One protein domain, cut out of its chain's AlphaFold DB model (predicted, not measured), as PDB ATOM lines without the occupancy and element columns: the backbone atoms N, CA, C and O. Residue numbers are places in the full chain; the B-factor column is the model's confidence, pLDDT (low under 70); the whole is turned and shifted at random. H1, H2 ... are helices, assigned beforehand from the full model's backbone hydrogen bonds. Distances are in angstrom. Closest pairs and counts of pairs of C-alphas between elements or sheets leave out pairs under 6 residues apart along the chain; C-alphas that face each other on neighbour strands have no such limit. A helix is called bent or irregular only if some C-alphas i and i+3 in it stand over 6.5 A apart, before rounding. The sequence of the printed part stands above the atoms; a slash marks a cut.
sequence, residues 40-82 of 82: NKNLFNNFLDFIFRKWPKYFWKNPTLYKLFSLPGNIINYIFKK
ATOM      1  N   ASN A  40      30.046  46.785 -34.580       53.50
ATOM      2  CA  ASN A  40      28.767  46.110 -34.878       53.50
ATOM      3  C   ASN A  40      28.836  44.624 -35.319       53.50
ATOM      4  O   ASN A  40      27.832  44.069 -35.766       53.50
ATOM      5  N   LYS A  41      29.981  43.934 -35.213       58.34
ATOM      6  CA  LYS A  41      30.083  42.499 -35.558       58.34
ATOM      7  C   LYS A  41      30.897  41.780 -34.481       58.34
ATOM      8  O   LYS A  41      32.111  41.881 -34.476       58.34
ATOM      9  N   ASN A  42      30.272  41.017 -33.584       75.25
ATOM     10  CA  ASN A  42      31.027  40.137 -32.681       75.25
ATOM     11  C   ASN A  42      31.693  39.023 -33.512       75.25
ATOM     12  O   ASN A  42      31.035  38.039 -33.853       75.25
ATOM     13  N   LEU A  43      32.984  39.164 -33.853       73.50
ATOM     14  CA  LEU A  43      33.735  38.141 -34.602       73.50
ATOM     15  C   LEU A  43      33.723  36.804 -33.872       73.50
ATOM     16  O   LEU A  43      33.562  35.767 -34.506       73.50
ATOM     17  N   PHE A  44      33.806  36.842 -32.544       77.00
ATOM     18  CA  PHE A  44      33.679  35.662 -31.706       77.00
ATOM     19  C   PHE A  44      32.307  34.995 -31.860       77.00
ATOM     20  O   PHE A  44      32.239  33.800 -32.121       77.00
ATOM     21  N   ASN A  45      31.210  35.759 -31.830       78.75
ATOM     22  CA  ASN A  45      29.875  35.188 -32.050       78.75
ATOM     23  C   ASN A  45      29.706  34.653 -33.477       78.75
ATOM     24  O   ASN A  45      29.074  33.620 -33.657       78.75
ATOM     25  N   ASN A  46      30.283  35.306 -34.492       78.88
ATOM     26  CA  ASN A  46      30.277  34.785 -35.862       78.88
ATOM     27  C   ASN A  46      31.106  33.495 -35.977       78.88
ATOM     28  O   ASN A  46      30.692  32.566 -36.660       78.88
ATOM     29  N   PHE A  47      32.250  33.420 -35.300       83.56
ATOM     30  CA  PHE A  47      33.079  32.221 -35.233       83.56
ATOM     31  C   PHE A  47      32.335  31.065 -34.553       83.56
ATOM     32  O   PHE A  47      32.269  29.970 -35.110       83.56
ATOM     33  N   LEU A  48      31.701  31.319 -33.404       83.94
ATOM     34  CA  LEU A  48      30.889  30.330 -32.699       83.94
ATOM     35  C   LEU A  48      29.675  29.892 -33.536       83.94
ATOM     36  O   LEU A  48      29.453  28.696 -33.702       83.94
ATOM     37  N   ASP A  49      28.927  30.827 -34.131       84.50
ATOM     38  CA  ASP A  49      27.803  30.511 -35.030       84.50
ATOM     39  C   ASP A  49      28.272  29.682 -36.237       84.50
ATOM     40  O   ASP A  49      27.602  28.739 -36.668       84.50
ATOM     41  N   PHE A  50      29.466  29.967 -36.757       87.75
ATOM     42  CA  PHE A  50      30.045  29.157 -37.813       87.75
ATOM     43  C   PHE A  50      30.350  27.738 -37.340       87.75
ATOM     44  O   PHE A  50      29.831  26.796 -37.930       87.75
ATOM     45  N   ILE A  51      31.139  27.569 -36.278       88.56
ATOM     46  CA  ILE A  51      31.595  26.249 -35.818       88.56
ATOM     47  C   ILE A  51      30.443  25.380 -35.331       88.56
ATOM     48  O   ILE A  51      30.401  24.196 -35.655       88.56
ATOM     49  N   PHE A  52      29.504  25.949 -34.580       88.19
ATOM     50  CA  PHE A  52      28.444  25.167 -33.949       88.19
ATOM     51  C   PHE A  52      27.201  25.016 -34.828       88.19
ATOM     52  O   PHE A  52      26.474  24.037 -34.678       88.19
ATOM     53  N   ARG A  53      26.938  25.939 -35.768       87.12
ATOM     54  CA  ARG A  53      25.686  25.931 -36.547       87.12
ATOM     55  C   ARG A  53      25.885  25.711 -38.040       87.12
ATOM     56  O   ARG A  53      25.156  24.911 -38.630       87.12
ATOM     57  N   LYS A  54      26.822  26.419 -38.679       87.75
ATOM     58  CA  LYS A  54      26.979  26.381 -40.149       87.75
ATOM     59  C   LYS A  54      27.936  25.301 -40.629       87.75
ATOM     60  O   LYS A  54      27.618  24.599 -41.587       87.75
ATOM     61  N   TRP A  55      29.075  25.151 -39.968       89.69
ATOM     62  CA  TRP A  55      30.104  24.193 -40.334       89.69
ATOM     63  C   TRP A  55      29.627  22.742 -40.226       89.69
ATOM     64  O   TRP A  55      29.822  22.023 -41.202       89.69
ATOM     65  N   PRO A  56      28.907  22.306 -39.171       88.19
ATOM     66  CA  PRO A  56      28.413  20.936 -39.095       88.19
ATOM     67  C   PRO A  56      27.424  20.658 -40.226       88.19
ATOM     68  O   PRO A  56      27.568  19.674 -40.940       88.19
ATOM     69  N   LYS A  57      26.478  21.573 -40.488       90.12
ATOM     70  CA  LYS A  57      25.536  21.449 -41.617       90.12
ATOM     71  C   LYS A  57      26.256  21.355 -42.967       90.12
ATOM     72  O   LYS A  57      25.894  20.535 -43.806       90.12
ATOM     73  N   TYR A  58      27.282  22.178 -43.178       88.88
ATOM     74  CA  TYR A  58      28.106  22.148 -44.388       88.88
ATOM     75  C   TYR A  58      28.938  20.862 -44.507       88.88
ATOM     76  O   TYR A  58      29.062  20.309 -45.605       88.88
ATOM     77  N   PHE A  59      29.502  20.377 -43.401       90.69
ATOM     78  CA  PHE A  59      30.295  19.156 -43.338       90.69
ATOM     79  C   PHE A  59      29.423  17.937 -43.646       90.69
ATOM     80  O   PHE A  59      29.687  17.247 -44.630       90.69
ATOM     81  N   TRP A  60      28.325  17.760 -42.906       91.19
ATOM     82  CA  TRP A  60      27.409  16.624 -43.035       91.19
ATOM     83  C   TRP A  60      26.699  16.549 -44.386       91.19
ATOM     84  O   TRP A  60      26.338  15.458 -44.808       91.19
ATOM     85  N   LYS A  61      26.557  17.669 -45.112       90.31
ATOM     86  CA  LYS A  61      26.007  17.646 -46.476       90.31
ATOM     87  C   LYS A  61      26.841  16.791 -47.439       90.31
ATOM     88  O   LYS A  61      26.257  16.198 -48.324       90.31
ATOM     89  N   ASN A  62      28.170  16.774 -47.286       88.62
ATOM     90  CA  ASN A  62      29.104  15.939 -48.062       88.62
ATOM     91  C   ASN A  62      30.363  15.704 -47.202       88.62
ATOM     92  O   ASN A  62      31.307  16.506 -47.299       88.62
ATOM     93  N   PRO A  63      30.372  14.699 -46.314       87.25
ATOM     94  CA  PRO A  63      31.451  14.499 -45.353       87.25
ATOM     95  C   PRO A  63      32.720  14.059 -46.085       87.25
ATOM     96  O   PRO A  63      32.765  13.012 -46.719       87.25
ATOM     97  N   THR A  64      33.754  14.895 -46.038       90.62
ATOM     98  CA  THR A  64      35.034  14.651 -46.714       90.62
ATOM     99  C   THR A  64      36.173  15.170 -45.851       90.62
ATOM    100  O   THR A  64      36.056  16.231 -45.233       90.62
ATOM    101  N   LEU A  65      37.300  14.452 -45.842       86.88
ATOM    102  CA  LEU A  65      38.505  14.859 -45.107       86.88
ATOM    103  C   LEU A  65      39.013  16.234 -45.563       86.88
ATOM    104  O   LEU A  65      39.457  17.033 -44.744       86.88
ATOM    105  N   TYR A  66      38.847  16.567 -46.846       88.50
ATOM    106  CA  TYR A  66      39.175  17.886 -47.387       88.50
ATOM    107  C   TYR A  66      38.509  19.038 -46.615       88.50
ATOM    108  O   TYR A  66      39.155  20.044 -46.336       88.50
ATOM    109  N   LYS A  67      37.247  18.884 -46.190       84.12
ATOM    110  CA  LYS A  67      36.523  19.926 -45.439       84.12
ATOM    111  C   LYS A  67      37.050  20.149 -44.025       84.12
ATOM    112  O   LYS A  67      36.818  21.223 -43.467       84.12
ATOM    113  N   LEU A  68      37.723  19.150 -43.448       84.00
ATOM    114  CA  LEU A  68      38.419  19.283 -42.168       84.00
ATOM    115  C   LEU A  68      39.715  20.074 -42.344       84.00
ATOM    116  O   LEU A  68      40.003  20.944 -41.536       84.00
ATOM    117  N   PHE A  69      40.459  19.848 -43.425       86.06
ATOM    118  CA  PHE A  69      41.669  20.628 -43.701       86.06
ATOM    119  C   PHE A  69      41.360  22.045 -44.196       86.06
ATOM    120  O   PHE A  69      42.098  22.981 -43.899       86.06
ATOM    121  N   SER A  70      40.233  22.242 -44.883       85.75
ATOM    122  CA  SER A  70      39.788  23.559 -45.344       85.75
ATOM    123  C   SER A  70      39.045  24.368 -44.267       85.75
ATOM    124  O   SER A  70      38.602  25.483 -44.549       85.75
ATOM    125  N   LEU A  71      38.868  23.831 -43.052       84.56
ATOM    126  CA  LEU A  71      38.188  24.491 -41.927       84.56
ATOM    127  C   LEU A  71      38.708  25.909 -41.657       84.56
ATOM    128  O   LEU A  71      37.886  26.826 -41.628       84.56
ATOM    129  N   PRO A  72      40.030  26.129 -41.504       81.62
ATOM    130  CA  PRO A  72      40.559  27.455 -41.195       81.62
ATOM    131  C   PRO A  72      40.228  28.464 -42.299       81.62
ATOM    132  O   PRO A  72      39.765  29.567 -42.016       81.62
ATOM    133  N   GLY A  73      40.371  28.057 -43.564       83.25
ATOM    134  CA  GLY A  73      40.023  28.892 -44.715       83.25
ATOM    135  C   GLY A  73      38.527  29.202 -44.787       83.25
ATOM    136  O   GLY A  73      38.141  30.341 -45.041       83.25
ATOM    137  N   ASN A  74      37.673  28.221 -44.488       84.88
ATOM    138  CA  ASN A  74      36.223  28.401 -44.463       84.88
ATOM    139  C   ASN A  74      35.769  29.346 -43.338       84.88
ATOM    140  O   ASN A  74      34.867  30.154 -43.555       84.88
ATOM    141  N   ILE A  75      36.413  29.275 -42.169       84.12
ATOM    142  CA  ILE A  75      36.178  30.179 -41.035       84.12
ATOM    143  C   ILE A  75      36.539  31.616 -41.424       84.12
ATOM    144  O   ILE A  75      35.719  32.519 -41.263       84.12
ATOM    145  N   ILE A  76      37.736  31.826 -41.979       80.69
ATOM    146  CA  ILE A  76      38.197  33.147 -42.429       80.69
ATOM    147  C   ILE A  76      37.236  33.693 -43.491       80.69
ATOM    148  O   ILE A  76      36.717  34.797 -43.350       80.69
ATOM    149  N   ASN A  77      36.917  32.897 -44.511       84.00
ATOM    150  CA  ASN A  77      35.995  33.301 -45.568       84.00
ATOM    151  C   ASN A  77      34.608  33.673 -45.010       84.00
ATOM    152  O   ASN A  77      34.029  34.675 -45.413       84.00
ATOM    153  N   TYR A  78      34.087  32.924 -44.036       81.31
ATOM    154  CA  TYR A  78      32.804  33.236 -43.403       81.31
ATOM    155  C   TYR A  78      32.822  34.540 -42.597       81.31
ATOM    156  O   TYR A  78      31.836  35.277 -42.581       81.31
ATOM    157  N   ILE A  79      33.929  34.813 -41.910       74.94
ATOM    158  CA  ILE A  79      34.063  35.964 -41.021       74.94
ATOM    159  C   ILE A  79      34.321  37.256 -41.807       74.94
ATOM    160  O   ILE A  79      33.777  38.295 -41.438       74.94
ATOM    161  N   PHE A  80      35.109  37.194 -42.886       72.69
ATOM    162  CA  PHE A  80      35.510  38.367 -43.672       72.69
ATOM    163  C   PHE A  80      34.630  38.644 -44.900       72.69
ATOM    164  O   PHE A  80      34.571  39.787 -45.343       72.69
ATOM    165  N   LYS A  81      33.950  37.635 -45.466       67.94
ATOM    166  CA  LYS A  81      33.121  37.788 -46.682       67.94
ATOM    167  C   LYS A  81      31.629  38.014 -46.387       67.94
ATOM    168  O   LYS A  81      30.825  38.078 -47.314       67.94
ATOM    169  N   LYS A  82      31.262  38.113 -45.107       53.81
ATOM    170  CA  LYS A  82      29.942  38.526 -44.607       53.81
ATOM    171  C   LYS A  82      29.979  40.002 -44.232       53.81
ATOM    172  O   LYS A  82      28.960  40.707 -44.362       53.81
TER     173      LYS A  82
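What this domain is: This is residues 40 to 82 of the 82 residues of an uncharacterized protein of Candidatus Gracilibacteria bacterium (UniProt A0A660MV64). Picture a narrow helical U: the long kinked helix H1 makes one limb, the chain turns round through residues 62 to 64, and the short helices H2 and H3, one after the other, make the limb that folds back. The turn end, residues 60 to 66, sticks out free, while toward the other end H3 packs on the first part of H1, crossing it steeply. The printed part has 43 residues with three named helices, in the order H1, H2, H3, and no named strand; its class is all helix. The whole is compact, with a radius of gyration of the C-alphas of 10.5 A, and its outline is a rod spanning 34 by 17 by 13 A.

Where its parts are: Begin with the longest helix, H1, residues 43 to 61. Find C-alpha 43 at (33.735, 38.141, -34.602); from there the helix runs 24.9 A to C-alpha 61 at (26.007, 17.646, -46.476). Look near residue 50 for a kink of 35 degrees. A little further on H1 is irregular, but only just: C-alphas 52 and 55 are 6.7 A apart. Beyond the turn you come to H2, residues 65 to 69, five residues long and 6.7 A from first to last C-alpha. H3, residues 71 to 80, then runs 14.2 A and ends with C-alpha 80 at (35.510, 38.367, -43.672).

How they stand to each other: Start again from H1, which touches H3 with residues 43 to 51 alone. Look at Asn 46 and Ile 79 for their closest C-alphas, 6.5 A apart. H1 and H3 run opposite ways at a steep tilt of 51 degrees, and their centres are 10.0 A apart. H2 is close to H1 but not clearly touching it; the closest C-alphas, those of Phe 59 and Lys 67, are 6.6 A apart. H2 and H3 meet only through their link. On the backbone, every O i to N i+4 pair inside H2 and H3 is within hydrogen-bond range, while in H1 12 of 15 are.

The domain as a whole: Measure the length from Asn 40 to Leu 65, whose C-alphas are the two farthest apart, 34.3 A. The first and last printed C-alphas, those of Asn 40 and Lys 82, are 12.4 A apart, and Lys 82 is the chain's last residue. The printed part has no cut. Both links, H1 to H2 with 3 residues and H2 to H3 with 1, are tight. In the B-factor column the mean pLDDT of the printed part is 82.1, and you will find values under 70 at residues 40 to 41 and 81 to 82.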